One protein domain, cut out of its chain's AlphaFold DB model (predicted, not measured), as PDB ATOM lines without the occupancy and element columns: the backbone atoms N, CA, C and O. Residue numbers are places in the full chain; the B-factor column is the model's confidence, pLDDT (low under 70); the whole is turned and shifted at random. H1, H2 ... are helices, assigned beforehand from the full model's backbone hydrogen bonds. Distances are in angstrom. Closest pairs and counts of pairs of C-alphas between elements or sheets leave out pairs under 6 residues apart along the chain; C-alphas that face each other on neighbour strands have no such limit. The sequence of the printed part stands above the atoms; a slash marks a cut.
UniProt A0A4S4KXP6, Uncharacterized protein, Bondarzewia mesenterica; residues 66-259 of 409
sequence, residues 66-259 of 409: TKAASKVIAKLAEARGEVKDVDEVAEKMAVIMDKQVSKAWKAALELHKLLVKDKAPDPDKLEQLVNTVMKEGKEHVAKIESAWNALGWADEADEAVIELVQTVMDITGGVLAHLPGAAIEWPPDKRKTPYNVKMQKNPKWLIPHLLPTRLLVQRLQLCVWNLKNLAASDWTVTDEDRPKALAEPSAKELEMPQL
ATOM      1  N   THR A  66     190.231 141.120  65.153       95.62
ATOM      2  CA  THR A  66     189.857 141.636  63.827       95.62
ATOM      3  C   THR A  66     189.663 143.155  63.841       95.62
ATOM      4  O   THR A  66     190.128 143.861  62.937       95.62
ATOM      5  N   LYS A  67     188.996 143.681  64.870       97.44
ATOM      6  CA  LYS A  67     188.753 145.115  65.053       97.44
ATOM      7  C   LYS A  67     190.050 145.880  65.317       97.44
ATOM      8  O   LYS A  67     190.268 146.912  64.685       97.44
ATOM      9  N   ALA A  68     190.922 145.369  66.185       97.25
ATOM     10  CA  ALA A  68     192.219 145.976  66.466       97.25
ATOM     11  C   ALA A  68     193.119 145.993  65.217       97.25
ATOM     12  O   ALA A  68     193.682 147.032  64.879       97.25
ATOM     13  N   ALA A  69     193.176 144.899  64.452       97.00
ATOM     14  CA  ALA A  69     193.921 144.849  63.192       97.00
ATOM     15  C   ALA A  69     193.359 145.834  62.154       97.00
ATOM     16  O   ALA A  69     194.114 146.570  61.519       97.00
ATOM     17  N   SER A  70     192.030 145.919  62.038       96.56
ATOM     18  CA  SER A  70     191.363 146.908  61.178       96.56
ATOM     19  C   SER A  70     191.702 148.341  61.581       96.56
ATOM     20  O   SER A  70     191.932 149.179  60.711       96.56
ATOM     21  N   LYS A  71     191.769 148.620  62.888       96.81
ATOM     22  CA  LYS A  71     192.140 149.931  63.425       96.81
ATOM     23  C   LYS A  71     193.557 150.320  63.013       96.81
ATOM     24  O   LYS A  71     193.749 151.447  62.573       96.81
ATOM     25  N   VAL A  72     194.523 149.400  63.079       96.31
ATOM     26  CA  VAL A  72     195.895 149.667  62.607       96.31
ATOM     27  C   VAL A  72     195.896 150.059  61.131       96.31
ATOM     28  O   VAL A  72     196.468 151.085  60.768       96.31
ATOM     29  N   ILE A  73     195.228 149.277  60.279       95.75
ATOM     30  CA  ILE A  73     195.171 149.542  58.833       95.75
ATOM     31  C   ILE A  73     194.497 150.897  58.560       95.75
ATOM     32  O   ILE A  73     195.001 151.684  57.761       95.75
ATOM     33  N   ALA A  74     193.403 151.206  59.263       94.62
ATOM     34  CA  ALA A  74     192.722 152.493  59.154       94.62
ATOM     35  C   ALA A  74     193.631 153.662  59.563       94.62
ATOM     36  O   ALA A  74     193.739 154.628  58.815       94.62
ATOM     37  N   LYS A  75     194.360 153.552  60.683       94.25
ATOM     38  CA  LYS A  75     195.310 154.584  61.134       94.25
ATOM     39  C   LYS A  75     196.480 154.788  60.181       94.25
ATOM     40  O   LYS A  75     196.918 155.919  59.986       94.25
ATOM     41  N   LEU A  76     196.947 153.723  59.531       92.94
ATOM     42  CA  LEU A  76     197.913 153.852  58.443       92.94
ATOM     43  C   LEU A  76     197.320 154.630  57.263       92.94
ATOM     44  O   LEU A  76     197.998 155.495  56.722       92.94
ATOM     45  N   ALA A  77     196.071 154.368  56.877       91.88
ATOM     46  CA  ALA A  77     195.432 155.065  55.762       91.88
ATOM     47  C   ALA A  77     195.110 156.544  56.069       91.88
ATOM     48  O   ALA A  77     195.357 157.418  55.234       91.88
ATOM     49  N   GLU A  78     194.619 156.841  57.277       89.81
ATOM     50  CA  GLU A  78     194.241 158.190  57.731       89.81
ATOM     51  C   GLU A  78     195.388 159.201  57.615       89.81
ATOM     52  O   GLU A  78     195.150 160.369  57.302       89.81
ATOM     53  N   ALA A  79     196.639 158.752  57.756       83.75
ATOM     54  CA  ALA A  79     197.832 159.588  57.629       83.75
ATOM     55  C   ALA A  79     197.954 160.324  56.281       83.75
ATOM     56  O   ALA A  79     198.655 161.333  56.189       83.75
ATOM     57  N   ARG A  80     197.287 159.834  55.226       78.12
ATOM     58  CA  ARG A  80     197.252 160.482  53.906       78.12
ATOM     59  C   ARG A  80     196.043 161.389  53.677       78.12
ATOM     60  O   ARG A  80     196.026 162.096  52.675       78.12
ATOM     61  N   GLY A  81     195.043 161.363  54.558       69.19
ATOM     62  CA  GLY A  81     193.789 162.107  54.386       69.19
ATOM     63  C   GLY A  81     192.920 161.634  53.208       69.19
ATOM     64  O   GLY A  81     191.949 162.300  52.857       69.19
ATOM     65  N   GLU A  82     193.255 160.500  52.585       70.69
ATOM     66  CA  GLU A  82     192.510 159.905  51.472       70.69
ATOM     67  C   GLU A  82     191.501 158.876  52.020       70.69
ATOM     68  O   GLU A  82     191.877 157.931  52.705       70.69
ATOM     69  N   VAL A  83     190.206 159.055  51.724       62.16
ATOM     70  CA  VAL A  83     189.108 158.229  52.287       62.16
ATOM     71  C   VAL A  83     188.731 157.041  51.383       62.16
ATOM     72  O   VAL A  83     187.936 156.186  51.766       62.16
ATOM     73  N   LYS A  84     189.272 156.965  50.160       72.94
ATOM     74  CA  LYS A  84     188.934 155.899  49.205       72.94
ATOM     75  C   LYS A  84     190.020 154.825  49.186       72.94
ATOM     76  O   LYS A  84     191.187 155.149  49.032       72.94
ATOM     77  N   ASP A  85     189.577 153.575  49.312       86.38
ATOM     78  CA  ASP A  85     190.381 152.346  49.362       86.38
ATOM     79  C   ASP A  85     191.461 152.329  50.463       86.38
ATOM     80  O   ASP A  85     192.650 152.546  50.238       86.38
ATOM     81  N   VAL A  86     191.012 152.045  51.691       91.19
ATOM     82  CA  VAL A  86     191.847 151.975  52.902       91.19
ATOM     83  C   VAL A  86     193.047 151.035  52.727       91.19
ATOM     84  O   VAL A  86     194.139 151.360  53.191       91.19
ATOM     85  N   ASP A  87     192.871 149.898  52.046       92.00
ATOM     86  CA  ASP A  87     193.941 148.913  51.862       92.00
ATOM     87  C   ASP A  87     195.012 149.428  50.881       92.00
ATOM     88  O   ASP A  87     196.210 149.285  51.148       92.00
ATOM     89  N   GLU A  88     194.614 150.087  49.787       90.94
ATOM     90  CA  GLU A  88     195.556 150.699  48.839       90.94
ATOM     91  C   GLU A  88     196.336 151.863  49.478       90.94
ATOM     92  O   GLU A  88     197.559 151.979  49.314       90.94
ATOM     93  N   VAL A  89     195.648 152.729  50.229       92.06
ATOM     94  CA  VAL A  89     196.282 153.871  50.907       92.06
ATOM     95  C   VAL A  89     197.255 153.380  51.982       92.06
ATOM     96  O   VAL A  89     198.394 153.856  52.034       92.06
ATOM     97  N   ALA A  90     196.868 152.379  52.780       93.81
ATOM     98  CA  ALA A  90     197.760 151.756  53.752       93.81
ATOM     99  C   ALA A  90     198.998 151.132  53.079       93.81
ATOM    100  O   ALA A  90     200.105 151.267  53.604       93.81
ATOM    101  N   GLU A  91     198.865 150.529  51.887       93.88
ATOM    102  CA  GLU A  91     200.008 149.987  51.132       93.88
ATOM    103  C   GLU A  91     201.007 151.085  50.742       93.88
ATOM    104  O   GLU A  91     202.218 150.905  50.896       93.88
ATOM    105  N   LYS A  92     200.528 152.256  50.303       93.00
ATOM    106  CA  LYS A  92     201.398 153.410  50.004       93.00
ATOM    107  C   LYS A  92     202.151 153.884  51.246       93.00
ATOM    108  O   LYS A  92     203.326 154.245  51.144       93.00
ATOM    109  N   MET A  93     201.505 153.872  52.411       93.44
ATOM    110  CA  MET A  93     202.138 154.263  53.673       93.44
ATOM    111  C   MET A  93     203.160 153.232  54.150       93.44
ATOM    112  O   MET A  93     204.264 153.618  54.533       93.44
ATOM    113  N   ALA A  94     202.870 151.938  54.007       94.56
ATOM    114  CA  ALA A  94     203.825 150.869  54.293       94.56
ATOM    115  C   ALA A  94     205.111 150.997  53.452       94.56
ATOM    116  O   ALA A  94     206.208 150.823  53.975       94.56
ATOM    117  N   VAL A  95     205.008 151.403  52.179       94.44
ATOM    118  CA  VAL A  95     206.181 151.679  51.322       94.44
ATOM    119  C   VAL A  95     207.008 152.867  51.836       94.44
ATOM    120  O   VAL A  95     208.242 152.846  51.781       94.44
ATOM    121  N   ILE A  96     206.357 153.916  52.347       93.88
ATOM    122  CA  ILE A  96     207.058 155.051  52.968       93.88
ATOM    123  C   ILE A  96     207.783 154.586  54.236       93.88
ATOM    124  O   ILE A  96     208.946 154.947  54.430       93.88
ATOM    125  N   MET A  97     207.133 153.762  55.059       95.12
ATOM    126  CA  MET A  97     207.722 153.186  56.271       95.12
ATOM    127  C   MET A  97     208.936 152.315  55.935       95.12
ATOM    128  O   MET A  97     210.009 152.557  56.487       95.12
ATOM    129  N   ASP A  98     208.828 151.414  54.952       95.50
ATOM    130  CA  ASP A  98     209.948 150.603  54.453       95.50
ATOM    131  C   ASP A  98     211.155 151.473  54.098       95.50
ATOM    132  O   ASP A  98     212.276 151.206  54.540       95.50
ATOM    133  N   LYS A  99     210.936 152.566  53.363       95.19
ATOM    134  CA  LYS A  99     212.008 153.488  52.976       95.19
ATOM    135  C   LYS A  99     212.634 154.196  54.181       95.19
ATOM    136  O   LYS A  99     213.863 154.252  54.278       95.19
ATOM    137  N   GLN A 100     211.821 154.784  55.060       95.56
ATOM    138  CA  GLN A 100     212.324 155.620  56.156       95.56
ATOM    139  C   GLN A 100     212.972 154.790  57.262       95.56
ATOM    140  O   GLN A 100     214.079 155.115  57.696       95.56
ATOM    141  N   VAL A 101     212.339 153.692  57.675       95.06
ATOM    142  CA  VAL A 101     212.885 152.832  58.728       95.06
ATOM    143  C   VAL A 101     214.134 152.117  58.240       95.06
ATOM    144  O   VAL A 101     215.128 152.131  58.954       95.06
ATOM    145  N   SER A 102     214.163 151.582  57.014       94.56
ATOM    146  CA  SER A 102     215.383 150.944  56.489       94.56
ATOM    147  C   SER A 102     216.560 151.919  56.429       94.56
ATOM    148  O   SER A 102     217.699 151.546  56.714       94.56
ATOM    149  N   LYS A 103     216.300 153.188  56.082       94.69
ATOM    150  CA  LYS A 103     217.311 154.252  56.091       94.69
ATOM    151  C   LYS A 103     217.828 154.520  57.508       94.69
ATOM    152  O   LYS A 103     219.042 154.601  57.690       94.69
ATOM    153  N   ALA A 104     216.931 154.647  58.487       95.94
ATOM    154  CA  ALA A 104     217.291 154.865  59.887       95.94
ATOM    155  C   ALA A 104     218.043 153.668  60.481       95.94
ATOM    156  O   ALA A 104     219.091 153.848  61.088       95.94
ATOM    157  N   TRP A 105     217.546 152.454  60.248       95.69
ATOM    158  CA  TRP A 105     218.109 151.204  60.749       95.69
ATOM    159  C   TRP A 105     219.535 150.980  60.250       95.69
ATOM    160  O   TRP A 105     220.444 150.785  61.050       95.69
ATOM    161  N   LYS A 106     219.769 151.102  58.935       95.25
ATOM    162  CA  LYS A 106     221.119 150.984  58.359       95.25
ATOM    163  C   LYS A 106     222.066 152.044  58.916       95.25
ATOM    164  O   LYS A 106     223.201 151.733  59.248       95.25
ATOM    165  N   ALA A 107     221.604 153.287  59.049       95.69
ATOM    166  CA  ALA A 107     222.406 154.347  59.650       95.69
ATOM    167  C   ALA A 107     222.733 154.065  61.128       95.69
ATOM    168  O   ALA A 107     223.861 154.294  61.555       95.69
ATOM    169  N   ALA A 108     221.779 153.528  61.887       94.88
ATOM    170  CA  ALA A 108     221.981 153.164  63.282       94.88
ATOM    171  C   ALA A 108     222.937 151.974  63.442       94.88
ATOM    172  O   ALA A 108     223.762 151.998  64.346       94.88
ATOM    173  N   LEU A 109     222.896 150.985  62.541       93.50
ATOM    174  CA  LEU A 109     223.876 149.895  62.506       93.50
ATOM    175  C   LEU A 109     225.298 150.405  62.257       93.50
ATOM    176  O   LEU A 109     226.226 149.953  62.921       93.50
ATOM    177  N   GLU A 110     225.489 151.354  61.338       93.81
ATOM    178  CA  GLU A 110     226.815 151.947  61.113       93.81
ATOM    179  C   GLU A 110     227.299 152.747  62.332       93.81
ATOM    180  O   GLU A 110     228.448 152.600  62.741       93.81
ATOM    181  N   LEU A 111     226.421 153.518  62.987       91.50
ATOM    182  CA  LEU A 111     226.767 154.180  64.254       91.50
ATOM    183  C   LEU A 111     227.109 153.175  65.356       91.50
ATOM    184  O   LEU A 111     228.083 153.373  66.078       91.50
ATOM    185  N   HIS A 112     226.344 152.089  65.471       90.44
ATOM    186  CA  HIS A 112     226.619 151.020  66.423       90.44
ATOM    187  C   HIS A 112     227.999 150.407  66.181       90.44
ATOM    188  O   HIS A 112     228.777 150.296  67.122       90.44
ATOM    189  N   LYS A 113     228.351 150.098  64.925       89.50
ATOM    190  CA  LYS A 113     229.684 149.589  64.567       89.50
ATOM    191  C   LYS A 113     230.800 150.533  65.003       89.50
ATOM    192  O   LYS A 113     231.801 150.053  65.517       89.50
ATOM    193  N   LEU A 114     230.631 151.846  64.826       87.94
ATOM    194  CA  LEU A 114     231.612 152.833  65.289       87.94
ATOM    195  C   LEU A 114     231.727 152.846  66.820       87.94
ATOM    196  O   LEU A 114     232.834 152.925  67.341       87.94
ATOM    197  N   LEU A 115     230.605 152.712  67.535       83.69
ATOM    198  CA  LEU A 115     230.573 152.674  69.001       83.69
ATOM    199  C   LEU A 115     231.226 151.419  69.595       83.69
ATOM    200  O   LEU A 115     231.789 151.494  70.682       83.69
ATOM    201  N   VAL A 116     231.145 150.275  68.908       82.31
ATOM    202  CA  VAL A 116     231.667 148.985  69.405       82.31
ATOM    203  C   VAL A 116     232.996 148.565  68.772       82.31
ATOM    204  O   VAL A 116     233.512 147.494  69.098       82.31
ATOM    205  N   LYS A 117     233.550 149.385  67.866       74.06
ATOM    206  CA  LYS A 117     234.783 149.103  67.109       74.06
ATOM    207  C   LYS A 117     235.965 148.792  68.030       74.06
ATOM    208  O   LYS A 117     236.685 147.826  67.793       74.06
ATOM    209  N   ASP A 118     236.089 149.559  69.107       63.50
ATOM    210  CA  ASP A 118     237.098 149.382  70.144       63.50
ATOM    211  C   ASP A 118     236.397 148.824  71.391       63.50
ATOM    212  O   ASP A 118     235.810 149.564  72.181       63.50
ATOM    213  N   LYS A 119     236.356 147.488  71.516       56.16
ATOM    214  CA  LYS A 119     235.646 146.783  72.601       56.16
ATOM    215  C   LYS A 119     235.978 147.393  73.969       56.16
ATOM    216  O   LYS A 119     237.133 147.362  74.377       56.16
ATOM    217  N   ALA A 120     234.929 147.846  74.660       54.66
ATOM    218  CA  ALA A 120     234.953 148.525  75.956       54.66
ATOM    219  C   ALA A 120     235.871 149.763  75.957       54.66
ATOM    220  O   ALA A 120     237.046 149.644  76.311       54.66
ATOM    221  N   PRO A 121     235.361 150.956  75.589       54.88
ATOM    222  CA  PRO A 121     236.106 152.176  75.835       54.88
ATOM    223  C   PRO A 121     236.437 152.237  77.325       54.88
ATOM    224  O   PRO A 121     235.547 152.219  78.176       54.88
ATOM    225  N   ASP A 122     237.733 152.286  77.615       62.22
ATOM    226  CA  ASP A 122     238.251 152.826  78.863       62.22
ATOM    227  C   ASP A 122     237.429 154.090  79.197       62.22
ATOM    228  O   ASP A 122     237.269 154.928  78.297       62.22
ATOM    229  N   PRO A 123     236.846 154.227  80.406       62.25
ATOM    230  CA  PRO A 123     236.079 155.414  80.783       62.25
ATOM    231  C   PRO A 123     236.804 156.724  80.441       62.25
ATOM    232  O   PRO A 123     236.162 157.698  80.045       62.25
ATOM    233  N   ASP A 124     238.139 156.701  80.478       66.19
ATOM    234  CA  ASP A 124     239.018 157.835  80.189       66.19
ATOM    235  C   ASP A 124     239.152 158.160  78.684       66.19
ATOM    236  O   ASP A 124     239.564 159.257  78.310       66.19
ATOM    237  N   LYS A 125     238.780 157.240  77.783       75.44
ATOM    238  CA  LYS A 125     238.808 157.420  76.311       75.44
ATOM    239  C   LYS A 125     237.429 157.664  75.706       75.44
ATOM    240  O   LYS A 125     237.276 157.773  74.487       75.44
ATOM    241  N   LEU A 126     236.414 157.745  76.552       76.25
ATOM    242  CA  LEU A 126     235.024 157.750  76.135       76.25
ATOM    243  C   LEU A 126     234.625 159.084  75.481       76.25
ATOM    244  O   LEU A 126     233.899 159.085  74.487       76.25
ATOM    245  N   GLU A 127     235.195 160.201  75.939       79.81
ATOM    246  CA  GLU A 127     235.083 161.507  75.271       79.81
ATOM    247  C   GLU A 127     235.603 161.451  73.830       79.81
ATOM    248  O   GLU A 127     234.935 161.882  72.886       79.81
ATOM    249  N   GLN A 128     236.793 160.872  73.645       83.06
ATOM    250  CA  GLN A 128     237.415 160.738  72.330       83.06
ATOM    251  C   GLN A 128     236.580 159.845  71.412       83.06
ATOM    252  O   GLN A 128     236.397 160.182  70.239       83.06
ATOM    253  N   LEU A 129     236.026 158.749  71.941       84.38
ATOM    254  CA  LEU A 129     235.127 157.872  71.197       84.38
ATOM    255  C   LEU A 129     233.873 158.624  70.742       84.38
ATOM    256  O   LEU A 129     233.577 158.631  69.550       84.38
ATOM    257  N   VAL A 130     233.154 159.288  71.654       85.75
ATOM    258  CA  VAL A 130     231.917 160.015  71.320       85.75
ATOM    259  C   VAL A 130     232.189 161.096  70.275       85.75
ATOM    260  O   VAL A 130     231.470 161.181  69.281       85.75
ATOM    261  N   ASN A 131     233.261 161.874  70.441       86.31
ATOM    262  CA  ASN A 131     233.644 162.908  69.479       86.31
ATOM    263  C   ASN A 131     234.011 162.322  68.106       86.31
ATOM    264  O   ASN A 131     233.629 162.879  67.073       86.31
ATOM    265  N   THR A 132     234.691 161.174  68.076       88.44
ATOM    266  CA  THR A 132     235.026 160.464  66.832       88.44
ATOM    267  C   THR A 132     233.769 159.944  66.143       88.44
ATOM    268  O   THR A 132     233.548 160.243  64.971       88.44
ATOM    269  N   VAL A 133     232.886 159.263  66.879       88.69
ATOM    270  CA  VAL A 133     231.608 158.746  66.366       88.69
ATOM    271  C   VAL A 133     230.730 159.879  65.840       88.69
ATOM    272  O   VAL A 133     230.139 159.748  64.773       88.69
ATOM    273  N   MET A 134     230.662 161.018  66.532       90.12
ATOM    274  CA  MET A 134     229.871 162.168  66.082       90.12
ATOM    275  C   MET A 134     230.460 162.855  64.845       90.12
ATOM    276  O   MET A 134     229.707 163.372  64.013       90.12
ATOM    277  N   LYS A 135     231.788 162.844  64.691       91.75
ATOM    278  CA  LYS A 135     232.477 163.387  63.516       91.75
ATOM    279  C   LYS A 135     232.332 162.472  62.299       91.75
ATOM    280  O   LYS A 135     231.915 162.937  61.241       91.75
ATOM    281  N   GLU A 136     232.656 161.190  62.448       92.31
ATOM    282  CA  GLU A 136     232.607 160.187  61.375       92.31
ATOM    283  C   GLU A 136     231.162 159.806  61.020       92.31
ATOM    284  O   GLU A 136     230.814 159.644  59.854       92.31
ATOM    285  N   GLY A 137     230.284 159.741  62.020       92.50
ATOM    286  CA  GLY A 137     228.888 159.337  61.895       92.50
ATOM    287  C   GLY A 137     227.905 160.455  61.543       92.50
ATOM    288  O   GLY A 137     226.696 160.221  61.561       92.50
ATOM    289  N   LYS A 138     228.374 161.667  61.210       94.38
ATOM    290  CA  LYS A 138     227.518 162.848  60.967       94.38
ATOM    291  C   LYS A 138     226.410 162.595  59.939       94.38
ATOM    292  O   LYS A 138     225.272 163.028  60.127       94.38
ATOM    293  N   GLU A 139     226.722 161.887  58.853       96.38
ATOM    294  CA  GLU A 139     225.728 161.541  57.831       96.38
ATOM    295  C   GLU A 139     224.685 160.549  58.370       96.38
ATOM    296  O   GLU A 139     223.490 160.694  58.109       96.38
ATOM    297  N   HIS A 140     225.113 159.560  59.158       96.00
ATOM    298  CA  HIS A 140     224.222 158.575  59.770       96.00
ATOM    299  C   HIS A 140     223.276 159.219  60.787       96.00
ATOM    300  O   HIS A 140     222.071 158.966  60.749       96.00
ATOM    301  N   VAL A 141     223.794 160.131  61.613       94.88
ATOM    302  CA  VAL A 141     223.010 160.980  62.520       94.88
ATOM    303  C   VAL A 141     221.907 161.718  61.755       94.88
ATOM    304  O   VAL A 141     220.729 161.580  62.082       94.88
ATOM    305  N   ALA A 142     222.260 162.418  60.672       96.00
ATOM    306  CA  ALA A 142     221.289 163.158  59.866       96.00
ATOM    307  C   ALA A 142     220.228 162.244  59.219       96.00
ATOM    308  O   ALA A 142     219.060 162.621  59.101       96.00
ATOM    309  N   LYS A 143     220.606 161.023  58.809       97.19
ATOM    310  CA  LYS A 143     219.671 160.035  58.245       97.19
ATOM    311  C   LYS A 143     218.631 159.574  59.270       97.19
ATOM    312  O   LYS A 143     217.460 159.484  58.899       97.19
ATOM    313  N   ILE A 144     219.039 159.318  60.513       96.06
ATOM    314  CA  ILE A 144     218.140 158.902  61.603       96.06
ATOM    315  C   ILE A 144     217.177 160.038  61.964       96.06
ATOM    316  O   ILE A 144     215.969 159.820  62.020       96.06
ATOM    317  N   GLU A 145     217.677 161.266  62.118       94.56
ATOM    318  CA  GLU A 145     216.835 162.431  62.438       94.56
ATOM    319  C   GLU A 145     215.836 162.751  61.321       94.56
ATOM    320  O   GLU A 145     214.665 163.029  61.577       94.56
ATOM    321  N   SER A 146     216.276 162.651  60.064       95.69
ATOM    322  CA  SER A 146     215.401 162.802  58.901       95.69
ATOM    323  C   SER A 146     214.263 161.780  58.901       95.69
ATOM    324  O   SER A 146     213.135 162.147  58.574       95.69
ATOM    325  N   ALA A 147     214.540 160.522  59.255       95.44
ATOM    326  CA  ALA A 147     213.522 159.479  59.319       95.44
ATOM    327  C   ALA A 147     212.549 159.694  60.487       95.44
ATOM    328  O   ALA A 147     211.343 159.558  60.295       95.44
ATOM    329  N   TRP A 148     213.056 160.091  61.661       93.44
ATOM    330  CA  TRP A 148     212.233 160.453  62.819       93.44
ATOM    331  C   TRP A 148     211.221 161.548  62.473       93.44
ATOM    332  O   TRP A 148     210.020 161.377  62.676       93.44
ATOM    333  N   ASN A 149     211.689 162.631  61.848       92.12
ATOM    334  CA  ASN A 149     210.821 163.731  61.433       92.12
ATOM    335  C   ASN A 149     209.806 163.292  60.362       92.12
ATOM    336  O   ASN A 149     208.643 163.687  60.409       92.12
ATOM    337  N   ALA A 150     210.220 162.445  59.412       92.31
ATOM    338  CA  ALA A 150     209.346 161.950  58.344       92.31
ATOM    339  C   ALA A 150     208.240 161.000  58.841       92.31
ATOM    340  O   ALA A 150     207.207 160.873  58.184       92.31
ATOM    341  N   LEU A 151     208.443 160.346  59.987       91.94
ATOM    342  CA  LEU A 151     207.472 159.460  60.642       91.94
ATOM    343  C   LEU A 151     206.710 160.173  61.773       91.94
ATOM    344  O   LEU A 151     206.118 159.540  62.650       91.94
ATOM    345  N   GLY A 152     206.684 161.511  61.723       86.44
ATOM    346  CA  GLY A 152     205.934 162.389  62.619       86.44
ATOM    347  C   GLY A 152     204.468 161.979  62.811       86.44
ATOM    348  O   GLY A 152     203.957 162.045  63.924       86.44
ATOM    349  N   TRP A 153     203.835 161.510  61.736       89.19
ATOM    350  CA  TRP A 153     202.418 161.145  61.648       89.19
ATOM    351  C   TRP A 153     202.079 159.752  62.205       89.19
ATOM    352  O   TRP A 153     200.914 159.468  62.450       89.19
ATOM    353  N   ALA A 154     203.064 158.868  62.398       91.12
ATOM    354  CA  ALA A 154     202.821 157.453  62.704       91.12
ATOM    355  C   ALA A 154     202.504 157.173  64.190       91.12
ATOM    356  O   ALA A 154     202.479 156.018  64.599       91.12
ATOM    357  N   ASP A 155     202.268 158.209  64.998       90.06
ATOM    358  CA  ASP A 155     201.997 158.087  66.439       90.06
ATOM    359  C   ASP A 155     200.734 157.260  66.709       90.06
ATOM    360  O   ASP A 155     200.788 156.245  67.398       90.06
ATOM    361  N   GLU A 156     199.622 157.617  66.062       91.25
ATOM    362  CA  GLU A 156     198.345 156.909  66.220       91.25
ATOM    363  C   GLU A 156     198.382 155.482  65.657       91.25
ATOM    364  O   GLU A 156     197.720 154.581  66.177       91.25
ATOM    365  N   ALA A 157     199.154 155.261  64.588       93.25
ATOM    366  CA  ALA A 157     199.336 153.932  64.014       93.25
ATOM    367  C   ALA A 157     200.114 153.023  64.975       93.25
ATOM    368  O   ALA A 157     199.733 151.872  65.175       93.25
ATOM    369  N   ASP A 158     201.159 153.547  65.612       93.56
ATOM    370  CA  ASP A 158     201.937 152.821  66.610       93.56
ATOM    371  C   ASP A 158     201.127 152.514  67.872       93.56
ATOM    372  O   ASP A 158     201.190 151.390  68.370       93.56
ATOM    373  N   GLU A 159     200.318 153.462  68.358       92.94
ATOM    374  CA  GLU A 159     199.387 153.207  69.465       92.94
ATOM    375  C   GLU A 159     198.409 152.074  69.121       92.94
ATOM    376  O   GLU A 159     198.209 151.166  69.930       92.94
ATOM    377  N   ALA A 160     197.865 152.065  67.899       95.06
ATOM    378  CA  ALA A 160     196.997 150.988  67.434       95.06
ATOM    379  C   ALA A 160     197.736 149.641  67.316       95.06
ATOM    380  O   ALA A 160     197.155 148.600  67.620       95.06
ATOM    381  N   VAL A 161     199.011 149.630  66.898       95.31
ATOM    382  CA  VAL A 161     199.830 148.403  66.865       95.31
ATOM    383  C   VAL A 161     200.050 147.869  68.279       95.31
ATOM    384  O   VAL A 161     199.888 146.673  68.510       95.31
ATOM    385  N   ILE A 162     200.379 148.741  69.233       93.69
ATOM    386  CA  ILE A 162     200.570 148.364  70.640       93.69
ATOM    387  C   ILE A 162     199.272 147.793  71.225       93.69
ATOM    388  O   ILE A 162     199.304 146.760  71.893       93.69
ATOM    389  N   GLU A 163     198.128 148.421  70.942       94.62
ATOM    390  CA  GLU A 163     196.807 147.929  71.346       94.62
ATOM    391  C   GLU A 163     196.483 146.566  70.728       94.62
ATOM    392  O   GLU A 163     196.000 145.679  71.432       94.62
ATOM    393  N   LEU A 164     196.791 146.357  69.444       95.62
ATOM    394  CA  LEU A 164     196.632 145.057  68.792       95.62
ATOM    395  C   LEU A 164     197.490 143.983  69.467       95.62
ATOM    396  O   LEU A 164     196.981 142.909  69.777       95.62
ATOM    397  N   VAL A 165     198.772 144.263  69.720       93.69
ATOM    398  CA  VAL A 165     199.668 143.313  70.398       93.69
ATOM    399  C   VAL A 165     199.137 142.981  71.790       93.69
ATOM    400  O   VAL A 165     199.069 141.807  72.144       93.69
ATOM    401  N   GLN A 166     198.704 143.982  72.558       93.00
ATOM    402  CA  GLN A 166     198.115 143.768  73.880       93.00
ATOM    403  C   GLN A 166     196.845 142.907  73.798       93.00
ATOM    404  O   GLN A 166     196.734 141.920  74.518       93.00
ATOM    405  N   THR A 167     195.945 143.215  72.862       94.94
ATOM    406  CA  THR A 167     194.698 142.468  72.624       94.94
ATOM    407  C   THR A 167     194.978 141.003  72.288       94.94
ATOM    408  O   THR A 167     194.371 140.101  72.860       94.94
ATOM    409  N   VAL A 168     195.944 140.752  71.400       93.25
ATOM    410  CA  VAL A 168     196.379 139.400  71.030       93.25
ATOM    411  C   VAL A 168     196.967 138.660  72.236       93.25
ATOM    412  O   VAL A 168     196.632 137.497  72.465       93.25
ATOM    413  N   MET A 169     197.809 139.315  73.037       92.12
ATOM    414  CA  MET A 169     198.396 138.708  74.235       92.12
ATOM    415  C   MET A 169     197.343 138.383  75.300       92.12
ATOM    416  O   MET A 169     197.409 137.311  75.900       92.12
ATOM    417  N   ASP A 170     196.360 139.259  75.503       93.38
ATOM    418  CA  ASP A 170     195.295 139.063  76.490       93.38
ATOM    419  C   ASP A 170     194.349 137.929  76.081       93.38
ATOM    420  O   ASP A 170     194.086 137.025  76.876       93.38
ATOM    421  N   ILE A 171     193.899 137.913  74.823       94.00
ATOM    422  CA  ILE A 171     192.983 136.882  74.306       94.00
ATOM    423  C   ILE A 171     193.649 135.507  74.260       94.00
ATOM    424  O   ILE A 171     193.015 134.496  74.560       94.00
ATOM    425  N   THR A 172     194.944 135.453  73.941       90.94
ATOM    426  CA  THR A 172     195.701 134.192  73.963       90.94
ATOM    427  C   THR A 172     196.161 133.784  75.364       90.94
ATOM    428  O   THR A 172     196.831 132.763  75.514       90.94
ATOM    429  N   GLY A 173     195.837 134.561  76.404       89.06
ATOM    430  CA  GLY A 173     196.266 134.294  77.780       89.06
ATOM    431  C   GLY A 173     197.789 134.262  77.944       89.06
ATOM    432  O   GLY A 173     198.304 133.550  78.803       89.06
ATOM    433  N   GLY A 174     198.524 134.971  77.083       86.12
ATOM    434  CA  GLY A 174     199.985 134.989  77.052       86.12
ATOM    435  C   GLY A 174     200.642 133.743  76.456       86.12
ATOM    436  O   GLY A 174     201.867 133.704  76.366       86.12
ATOM    437  N   VAL A 175     199.869 132.753  75.996       87.38
ATOM    438  CA  VAL A 175     200.403 131.494  75.451       87.38
ATOM    439  C   VAL A 175     201.334 131.727  74.254       87.38
ATOM    440  O   VAL A 175     202.325 131.014  74.096       87.38
ATOM    441  N   LEU A 176     201.078 132.771  73.459       86.69
ATOM    442  CA  LEU A 176     201.944 133.178  72.352       86.69
ATOM    443  C   LEU A 176     203.390 133.472  72.775       86.69
ATOM    444  O   LEU A 176     204.299 133.215  71.992       86.69
ATOM    445  N   ALA A 177     203.637 133.947  74.000       86.06
ATOM    446  CA  ALA A 177     204.998 134.191  74.487       86.06
ATOM    447  C   ALA A 177     205.822 132.905  74.662       86.06
ATOM    448  O   ALA A 177     207.046 132.966  74.745       86.06
ATOM    449  N   HIS A 178     205.170 131.740  74.698       84.62
ATOM    450  CA  HIS A 178     205.839 130.444  74.773       84.62
ATOM    451  C   HIS A 178     206.138 129.841  73.397       84.62
ATOM    452  O   HIS A 178     206.824 128.822  73.325       84.62
ATOM    453  N   LEU A 179     205.648 130.447  72.308       85.62
ATOM    454  CA  LEU A 179     206.011 130.044  70.955       85.62
ATOM    455  C   LEU A 179     207.302 130.753  70.516       85.62
ATOM    456  O   LEU A 179     207.350 131.989  70.497       85.62
ATOM    457  N   PRO A 180     208.337 130.003  70.102       82.31
ATOM    458  CA  PRO A 180     209.585 130.586  69.626       82.31
ATOM    459  C   PRO A 180     209.353 131.582  68.483       82.31
ATOM    460  O   PRO A 180     208.743 131.254  67.469       82.31
ATOM    461  N   GLY A 181     209.832 132.816  68.661       80.50
ATOM    462  CA  GLY A 181     209.735 133.887  67.661       80.50
ATOM    463  C   GLY A 181     208.354 134.544  67.517       80.50
ATOM    464  O   GLY A 181     208.228 135.484  66.733       80.50
ATOM    465  N   ALA A 182     207.337 134.105  68.265       86.50
ATOM    466  CA  ALA A 182     205.992 134.677  68.180       86.50
ATOM    467  C   ALA A 182     205.859 135.992  68.960       86.50
ATOM    468  O   ALA A 182     205.287 136.953  68.451       86.50
ATOM    469  N   ALA A 183     206.436 136.058  70.161       88.44
ATOM    470  CA  ALA A 183     206.554 137.281  70.941       88.44
ATOM    471  C   ALA A 183     207.899 137.319  71.670       88.44
ATOM    472  O   ALA A 183     208.454 136.287  72.044       88.44
ATOM    473  N   ILE A 184     208.424 138.522  71.862       86.19
ATOM    474  CA  ILE A 184     209.646 138.790  72.611       86.19
ATOM    475  C   ILE A 184     209.375 139.898  73.618       86.19
ATOM    476  O   ILE A 184     208.563 140.794  73.374       86.19
ATOM    477  N   GLU A 185     210.033 139.834  74.769       85.31
ATOM    478  CA  GLU A 185     209.965 140.922  75.735       85.31
ATOM    479  C   GLU A 185     210.688 142.144  75.162       85.31
ATOM    480  O   GLU A 185     211.808 142.045  74.650       85.31
ATOM    481  N   TRP A 186     210.024 143.296  75.200       84.19
ATOM    482  CA  TRP A 186     210.613 144.524  74.694       84.19
ATOM    483  C   TRP A 186     211.613 145.064  75.718       84.19
ATOM    484  O   TRP A 186     211.246 145.254  76.883       84.19
ATOM    485  N   PRO A 187     212.873 145.330  75.331       80.50
ATOM    486  CA  PRO A 187     213.876 145.724  76.300       80.50
ATOM    487  C   PRO A 187     213.490 147.062  76.948       80.50
ATOM    488  O   PRO A 187     213.138 148.015  76.233       80.50
ATOM    489  N   PRO A 188     213.587 147.182  78.287       78.31
ATOM    490  CA  PRO A 188     213.342 148.451  78.949       78.31
ATOM    491  C   PRO A 188     214.326 149.492  78.425       78.31
ATOM    492  O   PRO A 188     215.526 149.229  78.314       78.31
ATOM    493  N   ASP A 189     213.808 150.675  78.112       76.88
ATOM    494  CA  ASP A 189     214.638 151.805  77.719       76.88
ATOM    495  C   ASP A 189     215.086 152.566  78.968       76.88
ATOM    496  O   ASP A 189     214.267 153.171  79.661       76.88
ATOM    497  N   LYS A 190     216.382 152.487  79.282       76.62
ATOM    498  CA  LYS A 190     217.000 153.184  80.423       76.62
ATOM    499  C   LYS A 190     217.626 154.520  80.024       76.62
ATOM    500  O   LYS A 190     218.186 155.211  80.874       76.62
ATOM    501  N   ARG A 191     217.578 154.871  78.735       78.06
ATOM    502  CA  ARG A 191     218.206 156.080  78.206       78.06
ATOM    503  C   ARG A 191     217.494 157.327  78.715       78.06
ATOM    504  O   ARG A 191     216.280 157.343  78.915       78.06
ATOM    505  N   LYS A 192     218.266 158.404  78.880       75.19
ATOM    506  CA  LYS A 192     217.703 159.725  79.168       75.19
ATOM    507  C   LYS A 192     216.800 160.169  78.023       75.19
ATOM    508  O   LYS A 192     217.085 159.916  76.854       75.19
ATOM    509  N   THR A 193     215.722 160.850  78.386       77.38
ATOM    510  CA  THR A 193     214.729 161.366  77.448       77.38
ATOM    511  C   THR A 193     214.752 162.897  77.477       77.38
ATOM    512  O   THR A 193     215.030 163.486  78.526       77.38
ATOM    513  N   PRO A 194     214.500 163.580  76.348       78.88
ATOM    514  CA  PRO A 194     214.389 165.032  76.340       78.88
ATOM    515  C   PRO A 194     213.181 165.487  77.172       78.88
ATOM    516  O   PRO A 194     212.078 164.980  76.973       78.88
ATOM    517  N   TYR A 195     213.359 166.498  78.032       70.69
ATOM    518  CA  TYR A 195     212.340 166.984  78.984       70.69
ATOM    519  C   TYR A 195     210.977 167.353  78.361       70.69
ATOM    520  O   TYR A 195     209.958 167.269  79.037       70.69
ATOM    521  N   ASN A 196     210.945 167.721  77.075       73.56
ATOM    522  CA  ASN A 196     209.734 168.152  76.365       73.56
ATOM    523  C   ASN A 196     209.243 167.148  75.308       73.56
ATOM    524  O   ASN A 196     208.365 167.474  74.511       73.56
ATOM    525  N   VAL A 197     209.816 165.943  75.253       69.56
ATOM    526  CA  VAL A 197     209.406 164.917  74.287       69.56
ATOM    527  C   VAL A 197     208.625 163.840  75.022       69.56
ATOM    528  O   VAL A 197     209.184 163.065  75.796       69.56
ATOM    529  N   LYS A 198     207.317 163.773  74.754       71.00
ATOM    530  CA  LYS A 198     206.473 162.673  75.226       71.00
ATOM    531  C   LYS A 198     206.950 161.382  74.558       71.00
ATOM    532  O   LYS A 198     206.764 161.189  73.356       71.00
ATOM    533  N   MET A 199     207.592 160.519  75.336       73.69
ATOM    534  CA  MET A 199     207.945 159.180  74.876       73.69
ATOM    535  C   MET A 199     206.696 158.315  74.824       73.69
ATOM    536  O   MET A 199     205.849 158.379  75.720       73.69
ATOM    537  N   GLN A 200     206.589 157.504  73.776       72.19
ATOM    538  CA  GLN A 200     205.558 156.481  73.739       72.19
ATOM    539  C   GLN A 200     205.826 155.461  74.849       72.19
ATOM    540  O   GLN A 200     206.972 155.144  75.181       72.19
ATOM    541  N   LYS A 201     204.751 154.957  75.459       75.56
ATOM    542  CA  LYS A 201     204.863 153.935  76.497       75.56
ATOM    543  C   LYS A 201     205.405 152.659  75.857       75.56
ATOM    544  O   LYS A 201     204.791 152.125  74.938       75.56
ATOM    545  N   ASN A 202     206.536 152.167  76.360       78.38
ATOM    546  CA  ASN A 202     207.101 150.904  75.900       78.38
ATOM    547  C   ASN A 202     206.084 149.769  76.128       78.38
ATOM    548  O   ASN A 202     205.626 149.600  77.267       78.38
ATOM    549  N   PRO A 203     205.725 148.996  75.087       83.94
ATOM    550  CA  PRO A 203     204.929 147.798  75.287       83.94
ATOM    551  C   PRO A 203     205.752 146.780  76.081       83.94
ATOM    552  O   PRO A 203     206.977 146.766  75.995       83.94
ATOM    553  N   LYS A 204     205.090 145.921  76.865       84.44
ATOM    554  CA  LYS A 204     205.776 144.809  77.546       84.44
ATOM    555  C   LYS A 204     206.256 143.770  76.533       84.44
ATOM    556  O   LYS A 204     207.380 143.283  76.604       84.44
ATOM    557  N   TRP A 205     205.376 143.441  75.596       85.62
ATOM    558  CA  TRP A 205     205.594 142.428  74.580       85.62
ATOM    559  C   TRP A 205     205.687 143.076  73.214       85.62
ATOM    560  O   TRP A 205     204.938 143.998  72.901       85.62
ATOM    561  N   LEU A 206     206.572 142.542  72.389       85.19
ATOM    562  CA  LEU A 206     206.619 142.837  70.977       85.19
ATOM    563  C   LEU A 206     206.400 141.538  70.209       85.19
ATOM    564  O   LEU A 206     207.081 140.542  70.442       85.19
ATOM    565  N   ILE A 207     205.458 141.547  69.276       88.19
ATOM    566  CA  ILE A 207     205.364 140.510  68.253       88.19
ATOM    567  C   ILE A 207     206.311 140.980  67.143       88.19
ATOM    568  O   ILE A 207     206.014 142.018  66.552       88.19
ATOM    569  N   PRO A 208     207.444 140.295  66.855       79.25
ATOM    570  CA  PRO A 208     208.458 140.765  65.893       79.25
ATOM    571  C   PRO A 208     207.853 141.216  64.569       79.25
ATOM    572  O   PRO A 208     208.276 142.174  63.947       79.25
ATOM    573  N   HIS A 209     206.788 140.535  64.194       81.19
ATOM    574  CA  HIS A 209     206.035 140.684  62.974       81.19
ATOM    575  C   HIS A 209     205.050 141.875  62.931       81.19
ATOM    576  O   HIS A 209     204.477 142.127  61.868       81.19
ATOM    577  N   LEU A 210     204.830 142.569  64.051       89.69
ATOM    578  CA  LEU A 210     203.919 143.707  64.225       89.69
ATOM    579  C   LEU A 210     204.666 144.851  64.933       89.69
ATOM    580  O   LEU A 210     204.509 145.073  66.134       89.69
ATOM    581  N   LEU A 211     205.522 145.555  64.193       89.56
ATOM    582  CA  LEU A 211     206.385 146.593  64.745       89.56
ATOM    583  C   LEU A 211     205.697 147.966  64.824       89.56
ATOM    584  O   LEU A 211     205.195 148.450  63.800       89.56
ATOM    585  N   PRO A 212     205.756 148.644  65.988       92.00
ATOM    586  CA  PRO A 212     205.499 150.073  66.095       92.00
ATOM    587  C   PRO A 212     206.689 150.826  65.481       92.00
ATOM    588  O   PRO A 212     207.825 150.794  65.962       92.00
ATOM    589  N   THR A 213     206.436 151.436  64.331       91.12
ATOM    590  CA  THR A 213     207.447 151.966  63.410       91.12
ATOM    591  C   THR A 213     208.075 153.246  63.939       91.12
ATOM    592  O   THR A 213     209.296 153.418  63.890       91.12
ATOM    593  N   ARG A 214     207.245 154.148  64.460       91.25
ATOM    594  CA  ARG A 214     207.696 155.392  65.077       91.25
ATOM    595  C   ARG A 214     208.446 155.105  66.370       91.25
ATOM    596  O   ARG A 214     209.495 155.709  66.548       91.25
ATOM    597  N   LEU A 215     207.990 154.187  67.220       90.75
ATOM    598  CA  LEU A 215     208.668 153.782  68.451       90.75
ATOM    599  C   LEU A 215     210.056 153.221  68.146       90.75
ATOM    600  O   LEU A 215     211.032 153.600  68.794       90.75
ATOM    601  N   LEU A 216     210.169 152.355  67.134       91.19
ATOM    602  CA  LEU A 216     211.462 151.828  66.708       91.19
ATOM    603  C   LEU A 216     212.409 152.967  66.312       91.19
ATOM    604  O   LEU A 216     213.524 153.055  66.820       91.19
ATOM    605  N   VAL A 217     211.957 153.886  65.454       93.19
ATOM    606  CA  VAL A 217     212.778 155.025  65.016       93.19
ATOM    607  C   VAL A 217     213.032 156.027  66.148       93.19
ATOM    608  O   VAL A 217     214.126 156.584  66.208       93.19
ATOM    609  N   GLN A 218     212.096 156.207  67.083       91.06
ATOM    610  CA  GLN A 218     212.263 157.008  68.300       91.06
ATOM    611  C   GLN A 218     213.429 156.470  69.124       91.06
ATOM    612  O   GLN A 218     214.294 157.232  69.541       91.06
ATOM    613  N   ARG A 219     213.506 155.148  69.303       89.88
ATOM    614  CA  ARG A 219     214.593 154.497  70.046       89.88
ATOM    615  C   ARG A 219     215.943 154.621  69.345       89.88
ATOM    616  O   ARG A 219     216.957 154.801  70.018       89.88
ATOM    617  N   LEU A 220     215.981 154.603  68.012       92.62
ATOM    618  CA  LEU A 220     217.209 154.912  67.263       92.62
ATOM    619  C   LEU A 220     217.592 156.396  67.388       92.62
ATOM    620  O   LEU A 220     218.767 156.734  67.537       92.62
ATOM    621  N   GLN A 221     216.610 157.296  67.361       92.50
ATOM    622  CA  GLN A 221     216.825 158.734  67.510       92.50
ATOM    623  C   GLN A 221     217.286 159.101  68.928       92.50
ATOM    624  O   GLN A 221     218.137 159.977  69.075       92.50
ATOM    625  N   LEU A 222     216.816 158.394  69.957       89.56
ATOM    626  CA  LEU A 222     217.268 158.555  71.339       89.56
ATOM    627  C   LEU A 222     218.769 158.285  71.500       89.56
ATOM    628  O   LEU A 222     219.437 159.010  72.237       89.56
ATOM    629  N   CYS A 223     219.327 157.311  70.772       89.06
ATOM    630  CA  CYS A 223     220.782 157.122  70.710       89.06
ATOM    631  C   CYS A 223     221.485 158.365  70.182       89.06
ATOM    632  O   CYS A 223     222.414 158.866  70.806       89.06
ATOM    633  N   VAL A 224     221.014 158.887  69.050       90.81
ATOM    634  CA  VAL A 224     221.589 160.084  68.430       90.81
ATOM    635  C   VAL A 224     221.515 161.284  69.370       90.81
ATOM    636  O   VAL A 224     222.488 162.024  69.499       90.81
ATOM    637  N   TRP A 225     220.385 161.473  70.049       89.88
ATOM    638  CA  TRP A 225     220.208 162.564  71.000       89.88
ATOM    639  C   TRP A 225     221.165 162.447  72.193       89.88
ATOM    640  O   TRP A 225     221.830 163.424  72.535       89.88
ATOM    641  N   ASN A 226     221.314 161.253  72.771       86.44
ATOM    642  CA  ASN A 226     222.272 161.029  73.854       86.44
ATOM    643  C   ASN A 226     223.715 161.262  73.406       86.44
ATOM    644  O   ASN A 226     224.453 161.942  74.112       86.44
ATOM    645  N   LEU A 227     224.111 160.773  72.227       86.88
ATOM    646  CA  LEU A 227     225.453 161.017  71.689       86.88
ATOM    647  C   LEU A 227     225.725 162.512  71.493       86.88
ATOM    648  O   LEU A 227     226.801 162.987  71.847       86.88
ATOM    649  N   LYS A 228     224.742 163.275  70.998       88.44
ATOM    650  CA  LYS A 228     224.848 164.736  70.870       88.44
ATOM    651  C   LYS A 228     225.010 165.425  72.221       88.44
ATOM    652  O   LYS A 228     225.858 166.302  72.346       88.44
ATOM    653  N   ASN A 229     224.228 165.026  73.221       84.88
ATOM    654  CA  ASN A 229     224.340 165.596  74.562       84.88
ATOM    655  C   ASN A 229     225.690 165.286  75.202       84.88
ATOM    656  O   ASN A 229     226.289 166.169  75.804       84.88
ATOM    657  N   LEU A 230     226.182 164.056  75.048       82.25
ATOM    658  CA  LEU A 230     227.494 163.651  75.549       82.25
ATOM    659  C   LEU A 230     228.619 164.427  74.856       82.25
ATOM    660  O   LEU A 230     229.517 164.919  75.527       82.25
ATOM    661  N   ALA A 231     228.539 164.608  73.535       84.81
ATOM    662  CA  ALA A 231     229.512 165.402  72.781       84.81
ATOM    663  C   ALA A 231     229.512 166.890  73.174       84.81
ATOM    664  O   ALA A 231     230.540 167.550  73.082       84.81
ATOM    665  N   ALA A 232     228.365 167.424  73.600       84.25
ATOM    666  CA  ALA A 232     228.222 168.811  74.042       84.25
ATOM    667  C   ALA A 232     228.472 169.014  75.550       84.25
ATOM    668  O   ALA A 232     228.443 170.151  76.019       84.25
ATOM    669  N   SER A 233     228.665 167.937  76.316       79.19
ATOM    670  CA  SER A 233     228.866 168.006  77.765       79.19
ATOM    671  C   SER A 233     230.280 168.476  78.104       79.19
ATOM    672  O   SER A 233     231.239 168.102  77.436       79.19
ATOM    673  N   ASP A 234     230.424 169.244  79.184       76.81
ATOM    674  CA  ASP A 234     231.739 169.586  79.731       76.81
ATOM    675  C   ASP A 234     232.321 168.382  80.479       76.81
ATOM    676  O   ASP A 234     231.934 168.106  81.617       76.81
ATOM    677  N   TRP A 235     233.251 167.655  79.859       73.31
ATOM    678  CA  TRP A 235     233.826 166.429  80.420       73.31
ATOM    679  C   TRP A 235     234.595 166.639  81.737       73.31
ATOM    680  O   TRP A 235     234.804 165.673  82.469       73.31
ATOM    681  N   THR A 236     234.895 167.884  82.123       69.62
ATOM    682  CA  THR A 236     235.594 168.213  83.377       69.62
ATOM    683  C   THR A 236     234.698 168.193  84.624       69.62
ATOM    684  O   THR A 236     235.198 168.031  85.735       69.62
ATOM    685  N   VAL A 237     233.370 168.287  84.464       63.34
ATOM    686  CA  VAL A 237     232.409 168.269  85.582       63.34
ATOM    687  C   VAL A 237     231.880 166.851  85.798       63.34
ATOM    688  O   VAL A 237     231.102 166.362  84.980       63.34
ATOM    689  N   THR A 238     232.263 166.164  86.877       59.94
ATOM    690  CA  THR A 238     231.697 164.852  87.250       59.94
ATOM    691  C   THR A 238     230.233 164.992  87.657       59.94
ATOM    692  O   THR A 238     229.916 165.201  88.824       59.94
ATOM    693  N   ASP A 239     229.341 164.895  86.679       59.25
ATOM    694  CA  ASP A 239     227.901 164.863  86.905       59.25
ATOM    695  C   ASP A 239     227.499 163.421  87.271       59.25
ATOM    696  O   ASP A 239     227.840 162.487  86.536       59.25
ATOM    697  N   GLU A 240     226.778 163.212  88.383       60.09
ATOM    698  CA  GLU A 240     226.308 161.880  88.851       60.09
ATOM    699  C   GLU A 240     225.489 161.127  87.784       60.09
ATOM    700  O   GLU A 240     225.286 159.910  87.810       60.09
ATOM    701  N   ASP A 241     225.019 161.893  86.816       56.19
ATOM    702  CA  ASP A 241     224.121 161.531  85.748       56.19
ATOM    703  C   ASP A 241     224.835 161.146  84.440       56.19
ATOM    704  O   ASP A 241     224.218 160.556  83.543       56.19
ATOM    705  N   ARG A 242     226.139 161.436  84.332       61.75
ATOM    706  CA  ARG A 242     226.978 161.080  83.183       61.75
ATOM    707  C   ARG A 242     227.169 159.558  83.061       61.75
ATOM    708  O   ARG A 242     226.883 159.041  81.984       61.75
ATOM    709  N   PRO A 243     227.492 158.792  84.124       55.72
ATOM    710  CA  PRO A 243     227.602 157.329  84.042       55.72
ATOM    711  C   PRO A 243     226.317 156.633  83.560       55.72
ATOM    712  O   PRO A 243     226.384 155.630  82.857       55.72
ATOM    713  N   LYS A 244     225.135 157.180  83.883       58.38
ATOM    714  CA  LYS A 244     223.835 156.617  83.469       58.38
ATOM    715  C   LYS A 244     223.537 156.848  81.986       58.38
ATOM    716  O   LYS A 244     223.059 155.936  81.319       58.38
ATOM    717  N   ALA A 245     223.830 158.041  81.464       56.81
ATOM    718  CA  ALA A 245     223.696 158.341  80.033       56.81
ATOM    719  C   ALA A 245     224.701 157.548  79.175       56.81
ATOM    720  O   ALA A 245     224.433 157.257  78.011       56.81
ATOM    721  N   LEU A 246     225.835 157.183  79.778       54.53
ATOM    722  CA  LEU A 246     226.919 156.410  79.179       54.53
ATOM    723  C   LEU A 246     226.728 154.891  79.230       54.53
ATOM    724  O   LEU A 246     227.416 154.181  78.504       54.53
ATOM    725  N   ALA A 247     225.813 154.385  80.059       57.59
ATOM    726  CA  ALA A 247     225.629 152.946  80.236       57.59
ATOM    727  C   ALA A 247     225.114 152.243  78.966       57.59
ATOM    728  O   ALA A 247     225.385 151.062  78.776       57.59
ATOM    729  N   GLU A 248     224.373 152.947  78.097       69.06
ATOM    730  CA  GLU A 248     223.744 152.365  76.899       69.06
ATOM    731  C   GLU A 248     223.711 153.381  75.726       69.06
ATOM    732  O   GLU A 248     222.649 153.917  75.394       69.06
ATOM    733  N   PRO A 249     224.862 153.690  75.082       71.25
ATOM    734  CA  PRO A 249     224.929 154.654  73.974       71.25
ATOM    735  C   PRO A 249     224.321 154.109  72.671       71.25
ATOM    736  O   PRO A 249     223.966 154.874  71.773       71.25
ATOM    737  N   SER A 250     224.171 152.785  72.573       79.75
ATOM    738  CA  SER A 250     223.569 152.090  71.437       79.75
ATOM    739  C   SER A 250     222.159 151.583  71.744       79.75
ATOM    740  O   SER A 250     221.787 151.351  72.891       79.75
ATOM    741  N   ALA A 251     221.377 151.389  70.686       84.25
ATOM    742  CA  ALA A 251     220.049 150.808  70.729       84.25
ATOM    743  C   ALA A 251     220.162 149.287  70.875       84.25
ATOM    744  O   ALA A 251     220.716 148.631  69.993       84.25
ATOM    745  N   LYS A 252     219.609 148.723  71.957       84.75
ATOM    746  CA  LYS A 252     219.562 147.263  72.183       84.75
ATOM    747  C   LYS A 252     218.797 146.524  71.093       84.75
ATOM    748  O   LYS A 252     219.079 145.364  70.823       84.75
ATOM    749  N   GLU A 253     217.868 147.210  70.433       86.56
ATOM    750  CA  GLU A 253     217.114 146.677  69.294       86.56
ATOM    751  C   GLU A 253     218.046 146.176  68.187       86.56
ATOM    752  O   GLU A 253     217.751 145.173  67.541       86.56
ATOM    753  N   LEU A 254     219.190 146.844  67.999       88.12
ATOM    754  CA  LEU A 254     220.175 146.487  66.980       88.12
ATOM    755  C   LEU A 254     220.888 145.173  67.281       88.12
ATOM    756  O   LEU A 254     221.472 144.615  66.366       88.12
ATOM    757  N   GLU A 255     220.848 144.679  68.517       87.50
ATOM    758  CA  GLU A 255     221.486 143.427  68.944       87.50
ATOM    759  C   GLU A 255     220.500 142.249  68.946       87.50
ATOM    760  O   GLU A 255     220.900 141.105  69.144       87.50
ATOM    761  N   MET A 256     219.208 142.507  68.707       86.56
ATOM    762  CA  MET A 256     218.158 141.491  68.735       86.56
ATOM    763  C   MET A 256     218.116 140.724  67.401       86.56
ATOM    764  O   MET A 256     217.716 141.306  66.386       86.56
ATOM    765  N   PRO A 257     218.448 139.415  67.369       86.31
ATOM    766  CA  PRO A 257     218.555 138.663  66.114       86.31
ATOM    767  C   PRO A 257     217.261 138.651  65.290       86.31
ATOM    768  O   PRO A 257     217.293 138.735  64.065       86.31
ATOM    769  N   GLN A 258     216.104 138.595  65.956       84.38
ATOM    770  CA  GLN A 258     214.795 138.589  65.300       84.38
ATOM    771  C   GLN A 258     214.513 139.915  64.579       84.38
ATOM    772  O   GLN A 258     213.986 139.904  63.468       84.38
ATOM    773  N   LEU A 259     214.891 141.050  65.183       87.00
ATOM    774  CA  LEU A 259     214.734 142.365  64.556       87.00
ATOM    775  C   LEU A 259     215.751 142.572  63.434       87.00
ATOM    776  O   LEU A 259     215.377 143.091  62.389       87.00
TER     777      LEU A 259
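AT A GLANCE: This is residues 66 to 259 of the 409 residues of an uncharacterized protein of Bondarzewia mesenterica (UniProt A0A4S4KXP6). The long helix H2 runs the length of an up-and-down bundle with H4 and H7, each running against the one before. At one end H1 and H5 lie side by side as an arm set crosswise; at the other, H3 stands steeply to H2 and H7. The 194 printed residues hold nine named helices, H1 to H9 in chain order, and no named strand: all helix. The whole is compact, with a radius of gyration of the C-alphas of 18.4 A and spans of 57 by 37 by 29 A.

IN THESE COORDINATES: H2, residues 86 to 116, is 43.2 A long from C-alpha 86 at (191.847, 151.975, 52.902). H4 is residues 138 to 150 and H7 213 to 232, 28.8 A. H1 is 66 to 78, H5 155 to 171, H3 123 to 136, H6 175 to 178, H8 242 to 246 and H9 252 to 255, ending at C-alpha 255 (221.486, 143.427, 68.944).

HOW THE PARTS SIT: The hub H2 touches H4 at a shallow tilt of 26 degrees, opposite ways, the closest C-alphas being Ala 104 and Ile 144, 4.5 A. H1 touches H2 with residues 73 to 77 alone, about perpendicular at 84 degrees, closest at C-alphas Ala 77 and Ala 90, 4.5 A. H1 and H5 run opposite ways at a shallow tilt of 7 degrees. Every O i to N i+4 pair is within hydrogen-bond range in H1, H2, H4, H5 and H8, but 8 of 10 in H3 and 15 of 16 in H7; H6 and H9 are too short for one.

THE WHOLE: The printed part has no cut. The link H6 to H7 is long, 34 residues. Confidence is under 70 in 23 residues, among them 236 to 248.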